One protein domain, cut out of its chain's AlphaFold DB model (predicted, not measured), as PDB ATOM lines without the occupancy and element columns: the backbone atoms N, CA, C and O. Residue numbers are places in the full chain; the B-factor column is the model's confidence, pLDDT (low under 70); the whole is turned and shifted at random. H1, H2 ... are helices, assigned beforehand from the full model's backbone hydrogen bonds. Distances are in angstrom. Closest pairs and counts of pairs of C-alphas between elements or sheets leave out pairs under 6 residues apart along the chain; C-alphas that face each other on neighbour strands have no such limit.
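Overview. This is residues 147 to 251 of the 259 residues of an uncharacterized protein of Desulfobotulus mexicanus (UniProt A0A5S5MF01). One long helix, H7, is the spine of the domain, and five shorter helices, H2 to H6, pack round it, with H2, H3, H5 and H6 set at large angles to it. H4, H5 and H6 sit by its first part, H2 by its middle and H3 by its last part, while the tiny H1 lies off to the side near H5. The printed part has 105 residues with seven named helices, H1 to H7 in order along the chain, and no named strand; the class is all helix. It is compact, with a radius of gyration of the C-alphas of 13.6 A and spans of 39 by 31 by 23 A.

Along the chain. H1 covers residues 147 to 150, 5.7 A long, with C-alpha 147 at (16.100, -51.215, 41.292). H2 covers residues 162 to 172, 15.4 A, and H3 residues 175 to 182, 10.5 A. H4 covers residues 188 to 192, 6.4 A, and H5 residues 195 to 204, 13.8 A. H6 covers residues 210 to 220, 15.4 A. H7 covers residues 229 to 249, 30.1 A, from C-alpha 229 at (9.662, -50.562, 31.773) to C-alpha 249 at (14.241, -24.174, 17.992).

Arrangement. H7 is the hub and touches five helices. With residues 236 to 240 alone it touches H2, at a steep tilt of 62 degrees, the same way; the closest C-alphas are those of Leu 166 and Leu 240, 6.0 A apart. With residues 241 to 248 alone it touches H3, closest at the C-alphas of Ala 182 and Lys 245, 4.9 A; their tilt of 72 degrees is only just about perpendicular. With residues 230 to 238 alone it touches H4, closest at the C-alphas of Ala 192 and Ser 234, 6.0 A. With residues 229 to 237 alone it touches H5, opposite ways at a steep tilt of 69 degrees, only just short of about perpendicular; the closest C-alphas are those of Ala 197 and Val 233, 6.0 A. With residues 229 to 236 alone it touches H6, the same way at a steep tilt of 61 degrees, closest at the C-alphas of Cys 216 and Ala 232, 5.8 A. H1 is close to H5 but not clearly touching, with the C-alphas of Leu 147 and Gly 202 closest at 7.0 A. In H2 to H7 every O i to N i+4 pair is within hydrogen-bond range; H1 is too short for such a pair.

Size, cuts and confidence. The two C-alphas farthest apart, those of Thr 149 and Arg 251, are 43.2 A apart. The printed part has no cut. The link from H1 to H2, 11 residues, is long. Residues 171 to 177, of which 175 to 177 belong to H3, stand free. The mean pLDDT of the printed part is 71.9, and 38 residues are under 70, among them residues 147 to 157 and 183 to 195.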
ATOM      1  N   LEU A 147      17.034 -52.298  40.964       43.69
ATOM      2  CA  LEU A 147      16.100 -51.215  41.292       43.69
ATOM      3  C   LEU A 147      14.836 -51.726  42.004       43.69
ATOM      4  O   LEU A 147      14.390 -51.103  42.969       43.69
ATOM      5  N   LYS A 148      14.338 -52.920  41.638       45.91
ATOM      6  CA  LYS A 148      13.219 -53.594  42.332       45.91
ATOM      7  C   LYS A 148      13.449 -53.810  43.828       45.91
ATOM      8  O   LYS A 148      12.490 -53.875  44.590       45.91
ATOM      9  N   THR A 149      14.704 -53.973  44.255       40.94
ATOM     10  CA  THR A 149      15.031 -54.392  45.630       40.94
ATOM     11  C   THR A 149      15.310 -53.252  46.605       40.94
ATOM     12  O   THR A 149      15.386 -53.514  47.806       40.94
ATOM     13  N   ARG A 150      15.501 -52.009  46.138       40.31
ATOM     14  CA  ARG A 150      16.109 -50.954  46.976       40.31
ATOM     15  C   ARG A 150      15.476 -49.568  46.917       40.31
ATOM     16  O   ARG A 150      15.899 -48.704  47.682       40.31
ATOM     17  N   MET A 151      14.474 -49.331  46.077       42.97
ATOM     18  CA  MET A 151      13.786 -48.041  46.104       42.97
ATOM     19  C   MET A 151      12.778 -47.990  47.259       42.97
ATOM     20  O   MET A 151      11.962 -48.908  47.375       42.97
ATOM     21  N   PRO A 152      12.829 -46.960  48.129       38.31
ATOM     22  CA  PRO A 152      11.823 -46.789  49.168       38.31
ATOM     23  C   PRO A 152      10.451 -46.622  48.511       38.31
ATOM     24  O   PRO A 152      10.361 -46.119  47.392       38.31
ATOM     25  N   GLU A 153       9.389 -47.019  49.214       43.34
ATOM     26  CA  GLU A 153       8.015 -46.632  48.885       43.34
ATOM     27  C   GLU A 153       7.943 -45.092  48.896       43.34
ATOM     28  O   GLU A 153       7.706 -44.466  49.929       43.34
ATOM     29  N   SER A 154       8.278 -44.445  47.780       45.78
ATOM     30  CA  SER A 154       8.234 -42.993  47.670       45.78
ATOM     31  C   SER A 154       6.780 -42.547  47.659       45.78
ATOM     32  O   SER A 154       5.948 -43.138  46.973       45.78
ATOM     33  N   GLY A 155       6.495 -41.497  48.436       47.38
ATOM     34  CA  GLY A 155       5.173 -40.895  48.551       47.38
ATOM     35  C   GLY A 155       4.531 -40.614  47.194       47.38
ATOM     36  O   GLY A 155       5.206 -40.243  46.238       47.38
ATOM     37  N   GLU A 156       3.219 -40.818  47.162       48.31
ATOM     38  CA  GLU A 156       2.288 -40.800  46.032       48.31
ATOM     39  C   GLU A 156       2.447 -39.599  45.072       48.31
ATOM     40  O   GLU A 156       1.639 -38.673  45.065       48.31
ATOM     41  N   THR A 157       3.453 -39.600  44.200       57.19
ATOM     42  CA  THR A 157       3.406 -38.820  42.957       57.19
ATOM     43  C   THR A 157       3.057 -39.767  41.826       57.19
ATOM     44  O   THR A 157       3.910 -40.452  41.273       57.19
ATOM     45  N   PHE A 158       1.761 -39.844  41.541       74.56
ATOM     46  CA  PHE A 158       1.204 -40.664  40.476       74.56
ATOM     47  C   PHE A 158       1.220 -39.885  39.157       74.56
ATOM     48  O   PHE A 158       0.608 -38.819  39.049       74.56
ATOM     49  N   PHE A 159       1.922 -40.422  38.159       84.19
ATOM     50  CA  PHE A 159       2.034 -39.838  36.825       84.19
ATOM     51  C   PHE A 159       1.314 -40.744  35.818       84.19
ATOM     52  O   PHE A 159       1.879 -41.771  35.443       84.19
ATOM     53  N   PRO A 160       0.083 -40.406  35.395       86.44
ATOM     54  CA  PRO A 160      -0.731 -41.294  34.560       86.44
ATOM     55  C   PRO A 160      -0.321 -41.324  33.085       86.44
ATOM     56  O   PRO A 160      -0.762 -42.202  32.351       86.44
ATOM     57  N   ASP A 161       0.455 -40.345  32.619       92.50
ATOM     58  CA  ASP A 161       0.748 -40.169  31.199       92.50
ATOM     59  C   ASP A 161       2.139 -39.568  30.962       92.50
ATOM     60  O   ASP A 161       2.726 -38.908  31.830       92.50
ATOM     61  N   ILE A 162       2.657 -39.786  29.752       91.75
ATOM     62  CA  ILE A 162       3.963 -39.295  29.317       91.75
ATOM     63  C   ILE A 162       4.026 -37.771  29.430       91.75
ATOM     64  O   ILE A 162       5.049 -37.233  29.843       91.75
ATOM     65  N   ASP A 163       2.969 -37.038  29.084       92.12
ATOM     66  CA  ASP A 163       3.014 -35.575  29.068       92.12
ATOM     67  C   ASP A 163       3.215 -34.967  30.464       92.12
ATOM     68  O   ASP A 163       3.956 -33.985  30.603       92.12
ATOM     69  N   SER A 164       2.629 -35.587  31.486       90.81
ATOM     70  CA  SER A 164       2.811 -35.264  32.901       90.81
ATOM     71  C   SER A 164       4.250 -35.529  33.351       90.81
ATOM     72  O   SER A 164       4.862 -34.657  33.970       90.81
ATOM     73  N   VAL A 165       4.825 -36.672  32.960       91.00
ATOM     74  CA  VAL A 165       6.240 -37.009  33.212       91.00
ATOM     75  C   VAL A 165       7.175 -36.004  32.540       91.00
ATOM     76  O   VAL A 165       8.093 -35.474  33.161       91.00
ATOM     77  N   LEU A 166       6.928 -35.680  31.267       91.12
ATOM     78  CA  LEU A 166       7.745 -34.728  30.517       91.12
ATOM     79  C   LEU A 166       7.711 -33.334  31.132       91.12
ATOM     80  O   LEU A 166       8.725 -32.638  31.125       91.12
ATOM     81  N   LYS A 167       6.551 -32.901  31.632       88.44
ATOM     82  CA  LYS A 167       6.416 -31.601  32.287       88.44
ATOM     83  C   LYS A 167       7.283 -31.534  33.543       88.44
ATOM     84  O   LYS A 167       8.061 -30.590  33.667       88.44
ATOM     85  N   ASP A 168       7.191 -32.534  34.416       87.94
ATOM     86  CA  ASP A 168       7.983 -32.591  35.649       87.94
ATOM     87  C   ASP A 168       9.493 -32.687  35.347       87.94
ATOM     88  O   ASP A 168      10.277 -31.887  35.864       87.94
ATOM     89  N   LEU A 169       9.897 -33.539  34.393       86.44
ATOM     90  CA  LEU A 169      11.285 -33.619  33.917       86.44
ATOM     91  C   LEU A 169      11.804 -32.260  33.434       86.44
ATOM     92  O   LEU A 169      12.864 -31.803  33.861       86.44
ATOM     93  N   ILE A 170      11.053 -31.575  32.570       85.38
ATOM     94  CA  ILE A 170      11.451 -30.261  32.057       85.38
ATOM     95  C   ILE A 170      11.511 -29.233  33.191       85.38
ATOM     96  O   ILE A 170      12.415 -28.402  33.193       85.38
ATOM     97  N   GLU A 171      10.589 -29.236  34.147       83.50
ATOM     98  CA  GLU A 171      10.614 -28.290  35.269       83.50
ATOM     99  C   GLU A 171      11.842 -28.496  36.167       83.50
ATOM    100  O   GLU A 171      12.452 -27.513  36.594       83.50
ATOM    101  N   ARG A 172      12.272 -29.747  36.365       78.38
ATOM    102  CA  ARG A 172      13.430 -30.105  37.203       78.38
ATOM    103  C   ARG A 172      14.783 -29.956  36.514       78.38
ATOM    104  O   ARG A 172      15.784 -29.720  37.186       78.38
ATOM    105  N   MET A 173      14.845 -30.090  35.191       74.25
ATOM    106  CA  MET A 173      16.112 -30.027  34.460       74.25
ATOM    107  C   MET A 173      16.718 -28.618  34.451       74.25
ATOM    108  O   MET A 173      16.042 -27.610  34.192       74.25
ATOM    109  N   THR A 174      18.042 -28.548  34.611       75.38
ATOM    110  CA  THR A 174      18.778 -27.292  34.441       75.38
ATOM    111  C   THR A 174      18.777 -26.852  32.974       75.38
ATOM    112  O   THR A 174      18.609 -27.655  32.054       75.38
ATOM    113  N   LEU A 175      19.000 -25.558  32.718       69.56
ATOM    114  CA  LEU A 175      19.118 -25.056  31.343       69.56
ATOM    115  C   LEU A 175      20.265 -25.740  30.578       69.56
ATOM    116  O   LEU A 175      20.134 -25.976  29.380       69.56
ATOM    117  N   ARG A 176      21.364 -26.078  31.266       64.94
ATOM    118  CA  ARG A 176      22.503 -26.791  30.678       64.94
ATOM    119  C   ARG A 176      22.084 -28.173  30.182       64.94
ATOM    120  O   ARG A 176      22.379 -28.505  29.038       64.94
ATOM    121  N   ASP A 177      21.374 -28.934  31.010       68.19
ATOM    122  CA  ASP A 177      20.967 -30.305  30.681       68.19
ATOM    123  C   ASP A 177      19.931 -30.320  29.557       68.19
ATOM    124  O   ASP A 177      20.016 -31.136  28.643       68.19
ATOM    125  N   LYS A 178      19.002 -29.353  29.560       74.69
ATOM    126  CA  LYS A 178      18.028 -29.162  28.473       74.69
ATOM    127  C   LYS A 178      18.709 -28.925  27.128       74.69
ATOM    128  O   LYS A 178      18.356 -29.557  26.136       74.69
ATOM    129  N   VAL A 179      19.704 -28.035  27.102       67.25
ATOM    130  CA  VAL A 179      20.475 -27.721  25.889       67.25
ATOM    131  C   VAL A 179      21.307 -28.926  25.450       67.25
ATOM    132  O   VAL A 179      21.299 -29.262  24.269       67.25
ATOM    133  N   ALA A 180      21.983 -29.608  26.379       68.88
ATOM    134  CA  ALA A 180      22.764 -30.804  26.070       68.88
ATOM    135  C   ALA A 180      21.890 -31.906  25.446       68.88
ATOM    136  O   ALA A 180      22.245 -32.452  24.404       68.88
ATOM    137  N   LEU A 181      20.718 -32.169  26.032       73.31
ATOM    138  CA  LEU A 181      19.792 -33.190  25.550       73.31
ATOM    139  C   LEU A 181      19.136 -32.807  24.211       73.31
ATOM    140  O   LEU A 181      18.968 -33.659  23.342       73.31
ATOM    141  N   ALA A 182      18.832 -31.522  23.991       74.62
ATOM    142  CA  ALA A 182      18.293 -31.031  22.717       74.62
ATOM    143  C   ALA A 182      19.273 -31.191  21.538       74.62
ATOM    144  O   ALA A 182      18.844 -31.345  20.394       74.62
ATOM    145  N   HIS A 183      20.582 -31.149  21.808       68.38
ATOM    146  CA  HIS A 183      21.644 -31.295  20.806       68.38
ATOM    147  C   HIS A 183      22.235 -32.709  20.732       68.38
ATOM    148  O   HIS A 183      23.193 -32.933  19.988       68.38
ATOM    149  N   PHE A 184      21.683 -33.661  21.484       66.69
ATOM    150  CA  PHE A 184      22.166 -35.031  21.489       66.69
ATOM    151  C   PHE A 184      21.837 -35.712  20.148       66.69
ATOM    152  O   PHE A 184      20.673 -35.846  19.768       66.69
ATOM    153  N   ASN A 185      22.885 -36.091  19.409       58.25
ATOM    154  CA  ASN A 185      22.797 -36.670  18.062       58.25
ATOM    155  C   ASN A 185      22.988 -38.198  18.045       58.25
ATOM    156  O   ASN A 185      22.832 -38.812  16.990       58.25
ATOM    157  N   GLU A 186      23.357 -38.809  19.173       52.78
ATOM    158  CA  GLU A 186      23.576 -40.255  19.265       52.78
ATOM    159  C   GLU A 186      22.258 -40.991  19.554       52.78
ATOM    160  O   GLU A 186      21.344 -40.451  20.177       52.78
ATOM    161  N   GLY A 187      22.125 -42.208  19.022       51.75
ATOM    162  CA  GLY A 187      20.863 -42.951  19.036       51.75
ATOM    163  C   GLY A 187      20.375 -43.327  20.439       51.75
ATOM    164  O   GLY A 187      21.170 -43.475  21.364       51.75
ATOM    165  N   LEU A 188      19.062 -43.581  20.554       45.16
ATOM    166  CA  LEU A 188      18.369 -44.086  21.753       45.16
ATOM    167  C   LEU A 188      19.139 -45.138  22.586       45.16
ATOM    168  O   LEU A 188      19.084 -45.040  23.813       45.16
ATOM    169  N   PRO A 189      19.882 -46.101  21.993       40.94
ATOM    170  CA  PRO A 189      20.637 -47.085  22.768       40.94
ATOM    171  C   PRO A 189      21.678 -46.482  23.722       40.94
ATOM    172  O   PRO A 189      21.902 -47.043  24.784       40.94
ATOM    173  N   ALA A 190      22.279 -45.331  23.392       44.09
ATOM    174  CA  ALA A 190      23.254 -44.670  24.268       44.09
ATOM    175  C   ALA A 190      22.600 -44.001  25.492       44.09
ATOM    176  O   ALA A 190      23.254 -43.784  26.508       44.09
ATOM    177  N   LEU A 191      21.305 -43.674  25.405       51.59
ATOM    178  CA  LEU A 191      20.553 -43.021  26.479       51.59
ATOM    179  C   LEU A 191      19.822 -44.013  27.385       51.59
ATOM    180  O   LEU A 191      19.534 -43.664  28.528       51.59
ATOM    181  N   ALA A 192      19.563 -45.233  26.912       44.78
ATOM    182  CA  ALA A 192      18.966 -46.301  27.715       44.78
ATOM    183  C   ALA A 192      19.847 -46.704  28.917       44.78
ATOM    184  O   ALA A 192      19.320 -47.107  29.948       44.78
ATOM    185  N   ASP A 193      21.167 -46.514  28.814       49.75
ATOM    186  CA  ASP A 193      22.146 -46.753  29.887       49.75
ATOM    187  C   ASP A 193      22.536 -45.469  30.658       49.75
ATOM    188  O   ASP A 193      23.513 -45.451  31.408       49.75
ATOM    189  N   SER A 194      21.809 -44.360  30.471       61.44
ATOM    190  CA  SER A 194      22.140 -43.067  31.089       61.44
ATOM    191  C   SER A 194      21.530 -42.880  32.486       61.44
ATOM    192  O   SER A 194      20.528 -43.499  32.844       61.44
ATOM    193  N   THR A 195      22.057 -41.930  33.266       64.56
ATOM    194  CA  THR A 195      21.457 -41.483  34.547       64.56
ATOM    195  C   THR A 195      19.996 -41.107  34.411       64.56
ATOM    196  O   THR A 195      19.211 -41.304  35.331       64.56
ATOM    197  N   LEU A 196      19.635 -40.524  33.267       71.12
ATOM    198  CA  LEU A 196      18.272 -40.109  32.987       71.12
ATOM    199  C   LEU A 196      17.355 -41.331  32.870       71.12
ATOM    200  O   LEU A 196      16.241 -41.288  33.379       71.12
ATOM    201  N   ALA A 197      17.834 -42.426  32.273       68.56
ATOM    202  CA  ALA A 197      17.100 -43.685  32.219       68.56
ATOM    203  C   ALA A 197      16.887 -44.281  33.615       68.56
ATOM    204  O   ALA A 197      15.761 -44.647  33.950       68.56
ATOM    205  N   VAL A 198      17.927 -44.291  34.456       65.19
ATOM    206  CA  VAL A 198      17.830 -44.736  35.859       65.19
ATOM    207  C   VAL A 198      16.834 -43.874  36.636       65.19
ATOM    208  O   VAL A 198      15.969 -44.399  37.333       65.19
ATOM    209  N   TYR A 199      16.914 -42.551  36.481       72.00
ATOM    210  CA  TYR A 199      16.004 -41.617  37.133       72.00
ATOM    211  C   TYR A 199      14.556 -41.833  36.690       72.00
ATOM    212  O   TYR A 199      13.665 -41.876  37.530       72.00
ATOM    213  N   ILE A 200      14.310 -42.005  35.388       78.00
ATOM    214  CA  ILE A 200      12.954 -42.218  34.874       78.00
ATOM    215  C   ILE A 200      12.379 -43.535  35.389       78.00
ATOM    216  O   ILE A 200      11.239 -43.571  35.857       78.00
ATOM    217  N   LEU A 201      13.181 -44.600  35.327       74.62
ATOM    218  CA  LEU A 201      12.793 -45.924  35.792       74.62
ATOM    219  C   LEU A 201      12.432 -45.896  37.276       74.62
ATOM    220  O   LEU A 201      11.387 -46.409  37.663       74.62
ATOM    221  N   GLY A 202      13.263 -45.249  38.088       66.94
ATOM    222  CA  GLY A 202      13.039 -45.195  39.521       66.94
ATOM    223  C   GLY A 202      11.947 -44.224  39.963       66.94
ATOM    224  O   GLY A 202      11.250 -44.497  40.931       66.94
ATOM    225  N   HIS A 203      11.792 -43.084  39.289       74.06
ATOM    226  CA  HIS A 203      10.900 -42.022  39.758       74.06
ATOM    227  C   HIS A 203       9.481 -42.102  39.185       74.06
ATOM    228  O   HIS A 203       8.544 -41.661  39.844       74.06
ATOM    229  N   TYR A 204       9.310 -42.643  37.973       81.81
ATOM    230  CA  TYR A 204       8.006 -42.648  37.288       81.81
ATOM    231  C   TYR A 204       7.447 -44.041  37.019       81.81
ATOM    232  O   TYR A 204       6.230 -44.192  36.905       81.81
ATOM    233  N   LEU A 205       8.320 -45.041  36.880       76.19
ATOM    234  CA  LEU A 205       7.939 -46.417  36.539       76.19
ATOM    235  C   LEU A 205       8.057 -47.377  37.728       76.19
ATOM    236  O   LEU A 205       7.627 -48.526  37.617       76.19
ATOM    237  N   TRP A 206       8.606 -46.908  38.855       70.19
ATOM    238  CA  TRP A 206       8.679 -47.648  40.106       70.19
ATOM    239  C   TRP A 206       8.022 -46.871  41.266       70.19
ATOM    240  O   TRP A 206       8.331 -45.694  41.444       70.19
ATOM    241  N   PRO A 207       7.157 -47.500  42.093       68.00
ATOM    242  CA  PRO A 207       6.558 -48.831  41.915       68.00
ATOM    243  C   PRO A 207       5.852 -48.983  40.554       68.00
ATOM    244  O   PRO A 207       5.588 -47.962  39.918       68.00
ATOM    245  N   PRO A 208       5.556 -50.217  40.092       74.88
ATOM    246  CA  PRO A 208       4.986 -50.445  38.767       74.88
ATOM    247  C   PRO A 208       3.816 -49.508  38.472       74.88
ATOM    248  O   PRO A 208       2.829 -49.486  39.211       74.88
ATOM    249  N   ASN A 209       3.944 -48.742  37.390       82.00
ATOM    250  CA  ASN A 209       2.972 -47.737  36.974       82.00
ATOM    251  C   ASN A 209       2.275 -48.192  35.677       82.00
ATOM    252  O   ASN A 209       2.732 -47.848  34.583       82.00
ATOM    253  N   PRO A 210       1.208 -49.009  35.773       85.56
ATOM    254  CA  PRO A 210       0.551 -49.589  34.606       85.56
ATOM    255  C   PRO A 210      -0.082 -48.528  33.703       85.56
ATOM    256  O   PRO A 210      -0.040 -48.685  32.490       85.56
ATOM    257  N   ASP A 211      -0.594 -47.429  34.266       89.12
ATOM    258  CA  ASP A 211      -1.216 -46.354  33.486       89.12
ATOM    259  C   ASP A 211      -0.191 -45.659  32.577       89.12
ATOM    260  O   ASP A 211      -0.441 -45.446  31.387       89.12
ATOM    261  N   LEU A 212       1.010 -45.390  33.102       89.56
ATOM    262  CA  LEU A 212       2.104 -44.832  32.308       89.56
ATOM    263  C   LEU A 212       2.622 -45.824  31.256       89.56
ATOM    264  O   LEU A 212       2.922 -45.416  30.132       89.56
ATOM    265  N   LEU A 213       2.710 -47.118  31.587       87.62
ATOM    266  CA  LEU A 213       3.066 -48.164  30.619       87.62
ATOM    267  C   LEU A 213       2.021 -48.277  29.501       87.62
ATOM    268  O   LEU A 213       2.387 -48.386  28.330       87.62
ATOM    269  N   GLU A 214       0.731 -48.198  29.830       90.44
ATOM    270  CA  GLU A 214      -0.356 -48.202  28.851       90.44
ATOM    271  C   GLU A 214      -0.282 -46.968  27.941       90.44
ATOM    272  O   GLU A 214      -0.416 -47.095  26.721       90.44
ATOM    273  N   ASP A 215      -0.012 -45.780  28.493       92.94
ATOM    274  CA  ASP A 215       0.174 -44.569  27.689       92.94
ATOM    275  C   ASP A 215       1.387 -44.682  26.753       92.94
ATOM    276  O   ASP A 215       1.283 -44.347  25.567       92.94
ATOM    277  N   CYS A 216       2.501 -45.247  27.234       87.94
ATOM    278  CA  CYS A 216       3.666 -45.552  26.401       87.94
ATOM    279  C   CYS A 216       3.315 -46.522  25.267       87.94
ATOM    280  O   CYS A 216       3.643 -46.261  24.107       87.94
ATOM    281  N   ALA A 217       2.609 -47.615  25.573       87.31
ATOM    282  CA  ALA A 217       2.192 -48.609  24.584       87.31
ATOM    283  C   ALA A 217       1.285 -47.989  23.518       87.31
ATOM    284  O   ALA A 217       1.509 -48.160  22.317       87.31
ATOM    285  N   ARG A 218       0.301 -47.197  23.953       89.94
ATOM    286  CA  ARG A 218      -0.627 -46.486  23.075       89.94
ATOM    287  C   ARG A 218       0.098 -45.525  22.136       89.94
ATOM    288  O   ARG A 218      -0.290 -45.426  20.972       89.94
ATOM    289  N   ARG A 219       1.132 -44.830  22.616       85.56
ATOM    290  CA  ARG A 219       1.872 -43.833  21.831       85.56
ATOM    291  C   ARG A 219       2.717 -44.451  20.719       85.56
ATOM    292  O   ARG A 219       2.761 -43.893  19.627       85.56
ATOM    293  N   GLU A 220       3.291 -45.626  20.963       82.25
ATOM    294  CA  GLU A 220       4.054 -46.390  19.962       82.25
ATOM    295  C   GLU A 220       3.187 -47.354  19.130       82.25
ATOM    296  O   GLU A 220       3.683 -48.041  18.238       82.25
ATOM    297  N   GLY A 221       1.877 -47.424  19.393       84.81
ATOM    298  CA  GLY A 221       0.969 -48.345  18.704       84.81
ATOM    299  C   GLY A 221       1.219 -49.822  19.032       84.81
ATOM    300  O   GLY A 221       0.857 -50.699  18.244       84.81
ATOM    301  N   LEU A 222       1.832 -50.096  20.184       79.31
ATOM    302  CA  LEU A 222       2.113 -51.434  20.694       79.31
ATOM    303  C   LEU A 222       0.961 -51.937  21.564       79.31
ATOM    304  O   LEU A 222       0.161 -51.164  22.098       79.31
ATOM    305  N   ARG A 223       0.862 -53.257  21.727       78.00
ATOM    306  CA  ARG A 223      -0.041 -53.830  22.731       78.00
ATOM    307  C   ARG A 223       0.594 -53.686  24.108       78.00
ATOM    308  O   ARG A 223       1.800 -53.828  24.249       78.00
ATOM    309  N   GLU A 224      -0.229 -53.526  25.140       68.81
ATOM    310  CA  GLU A 224       0.222 -53.411  26.539       68.81
ATOM    311  C   GLU A 224       1.178 -54.547  26.958       68.81
ATOM    312  O   GLU A 224       2.171 -54.320  27.631       68.81
ATOM    313  N   LYS A 225       0.950 -55.775  26.469       71.31
ATOM    314  CA  LYS A 225       1.798 -56.954  26.753       71.31
ATOM    315  C   LYS A 225       3.178 -56.934  26.087       71.31
ATOM    316  O   LYS A 225       3.991 -57.806  26.372       71.31
ATOM    317  N   GLU A 226       3.391 -56.029  25.141       72.25
ATOM    318  CA  GLU A 226       4.657 -55.828  24.431       72.25
ATOM    319  C   GLU A 226       5.448 -54.657  25.034       72.25
ATOM    320  O   GLU A 226       6.551 -54.372  24.575       72.25
ATOM    321  N   MET A 227       4.883 -53.986  26.045       78.81
ATOM    322  CA  MET A 227       5.494 -52.866  26.742       78.81
ATOM    323  C   MET A 227       6.097 -53.335  28.064       78.81
ATOM    324  O   MET A 227       5.408 -53.914  28.902       78.81
ATOM    325  N   ASP A 228       7.383 -53.060  28.241       78.62
ATOM    326  CA  ASP A 228       8.087 -53.208  29.509       78.62
ATOM    327  C   ASP A 228       8.661 -51.856  29.951       78.62
ATOM    328  O   ASP A 228       8.668 -50.872  29.203       78.62
ATOM    329  N   GLU A 229       9.141 -51.790  31.186       72.50
ATOM    330  CA  GLU A 229       9.662 -50.562  31.773       72.50
ATOM    331  C   GLU A 229      10.903 -50.049  31.028       72.50
ATOM    332  O   GLU A 229      11.115 -48.842  30.945       72.50
ATOM    333  N   THR A 230      11.706 -50.933  30.431       70.75
ATOM    334  CA  THR A 230      12.909 -50.539  29.675       70.75
ATOM    335  C   THR A 230      12.530 -49.831  28.373       70.75
ATOM    336  O   THR A 230      13.109 -48.799  28.004       70.75
ATOM    337  N   LEU A 231      11.527 -50.362  27.677       72.88
ATOM    338  CA  LEU A 231      10.972 -49.765  26.475       72.88
ATOM    339  C   LEU A 231      10.249 -48.451  26.800       72.88
ATOM    340  O   LEU A 231      10.454 -47.457  26.102       72.88
ATOM    341  N   ALA A 232       9.498 -48.402  27.901       83.00
ATOM    342  CA  ALA A 232       8.836 -47.189  28.370       83.00
ATOM    343  C   ALA A 232       9.832 -46.059  28.682       83.00
ATOM    344  O   ALA A 232       9.642 -44.931  28.224       83.00
ATOM    345  N   VAL A 233      10.946 -46.352  29.368       80.81
ATOM    346  CA  VAL A 233      12.034 -45.379  29.591       80.81
ATOM    347  C   VAL A 233      12.538 -44.813  28.266       80.81
ATOM    348  O   VAL A 233      12.672 -43.597  28.112       80.81
ATOM    349  N   SER A 234      12.789 -45.688  27.293       77.75
ATOM    350  CA  SER A 234      13.293 -45.299  25.974       77.75
ATOM    351  C   SER A 234      12.328 -44.343  25.259       77.75
ATOM    352  O   SER A 234      12.752 -43.319  24.719       77.75
ATOM    353  N   ILE A 235      11.026 -44.628  25.320       83.88
ATOM    354  CA  ILE A 235       9.963 -43.796  24.737       83.88
ATOM    355  C   ILE A 235       9.889 -42.431  25.425       83.88
ATOM    356  O   ILE A 235       9.836 -41.400  24.750       83.88
ATOM    357  N   ILE A 236       9.927 -42.400  26.760       87.75
ATOM    358  CA  ILE A 236       9.879 -41.156  27.541       87.75
ATOM    359  C   ILE A 236      11.076 -40.264  27.191       87.75
ATOM    360  O   ILE A 236      10.899 -39.069  26.943       87.75
ATOM    361  N   ILE A 237      12.283 -40.833  27.101       83.31
ATOM    362  CA  ILE A 237      13.491 -40.093  26.713       83.31
ATOM    363  C   ILE A 237      13.362 -39.539  25.290       83.31
ATOM    364  O   ILE A 237      13.650 -38.361  25.069       83.31
ATOM    365  N   ALA A 238      12.902 -40.347  24.331       81.44
ATOM    366  CA  ALA A 238      12.695 -39.886  22.960       81.44
ATOM    367  C   ALA A 238      11.704 -38.715  22.901       81.44
ATOM    368  O   ALA A 238      11.985 -37.688  22.279       81.44
ATOM    369  N   CYS A 239      10.579 -38.825  23.612       86.69
ATOM    370  CA  CYS A 239       9.588 -37.757  23.681       86.69
ATOM    371  C   CYS A 239      10.153 -36.487  24.337       86.69
ATOM    372  O   CYS A 239       9.876 -35.379  23.875       86.69
ATOM    373  N   LEU A 240      10.978 -36.626  25.380       87.50
ATOM    374  CA  LEU A 240      11.648 -35.502  26.032       87.50
ATOM    375  C   LEU A 240      12.602 -34.786  25.075       87.50
ATOM    376  O   LEU A 240      12.577 -33.558  24.992       87.50
ATOM    377  N   MET A 241      13.412 -35.537  24.330       82.75
ATOM    378  CA  MET A 241      14.338 -34.977  23.346       82.75
ATOM    379  C   MET A 241      13.605 -34.176  22.274       82.75
ATOM    380  O   MET A 241      14.006 -33.050  21.977       82.75
ATOM    381  N   GLU A 242      12.527 -34.721  21.712       84.12
ATOM    382  CA  GLU A 242      11.740 -34.018  20.696       84.12
ATOM    383  C   GLU A 242      11.110 -32.739  21.261       84.12
ATOM    384  O   GLU A 242      11.274 -31.663  20.684       84.12
ATOM    385  N   LYS A 243      10.518 -32.804  22.460       86.12
ATOM    386  CA  LYS A 243       9.921 -31.634  23.130       86.12
ATOM    387  C   LYS A 243      10.960 -30.544  23.419       86.12
ATOM    388  O   LYS A 243      10.701 -29.350  23.235       86.12
ATOM    389  N   LEU A 244      12.173 -30.931  23.816       83.56
ATOM    390  CA  LEU A 244      13.278 -29.995  24.014       83.56
ATOM    391  C   LEU A 244      13.757 -29.392  22.689       83.56
ATOM    392  O   LEU A 244      13.901 -28.170  22.610       83.56
ATOM    393  N   LYS A 245      13.926 -30.189  21.629       81.38
ATOM    394  CA  LYS A 245      14.284 -29.688  20.289       81.38
ATOM    395  C   LYS A 245      13.265 -28.679  19.765       81.38
ATOM    396  O   LYS A 245      13.661 -27.642  19.232       81.38
ATOM    397  N   GLU A 246      11.972 -28.940  19.941       81.00
ATOM    398  CA  GLU A 246      10.897 -28.014  19.570       81.00
ATOM    399  C   GLU A 246      10.976 -26.703  20.365       81.00
ATOM    400  O   GLU A 246      10.950 -25.616  19.782       81.00
ATOM    401  N   SER A 247      11.156 -26.786  21.687       71.81
ATOM    402  CA  SER A 247      11.236 -25.603  22.556       71.81
ATOM    403  C   SER A 247      12.489 -24.745  22.317       71.81
ATOM    404  O   SER A 247      12.425 -23.514  22.380       71.81
ATOM    405  N   HIS A 248      13.628 -25.365  21.994       57.00
ATOM    406  CA  HIS A 248      14.901 -24.677  21.765       57.00
ATOM    407  C   HIS A 248      15.058 -24.157  20.331       57.00
ATOM    408  O   HIS A 248      15.729 -23.141  20.130       57.00
ATOM    409  N   ARG A 249      14.369 -24.749  19.344       50.97
ATOM    410  CA  ARG A 249      14.241 -24.174  17.992       50.97
ATOM    411  C   ARG A 249      13.546 -22.807  17.984       50.97
ATOM    412  O   ARG A 249      13.797 -22.014  17.081       50.97
ATOM    413  N   LEU A 250      12.729 -22.497  18.995       40.25
ATOM    414  CA  LEU A 250      11.978 -21.238  19.100       40.25
ATOM    415  C   LEU A 250      12.753 -20.073  19.750       40.25
ATOM    416  O   LEU A 250      12.225 -18.965  19.825       40.25
ATOM    417  N   ARG A 251      14.016 -20.261  20.172       44.28
ATOM    418  CA  ARG A 251      14.890 -19.173  20.668       44.28
ATOM    419  C   ARG A 251      15.990 -18.790  19.674       44.28
ATOM    420  O   ARG A 251      17.148 -18.633  20.043       44.28
TER     421      ARG A 251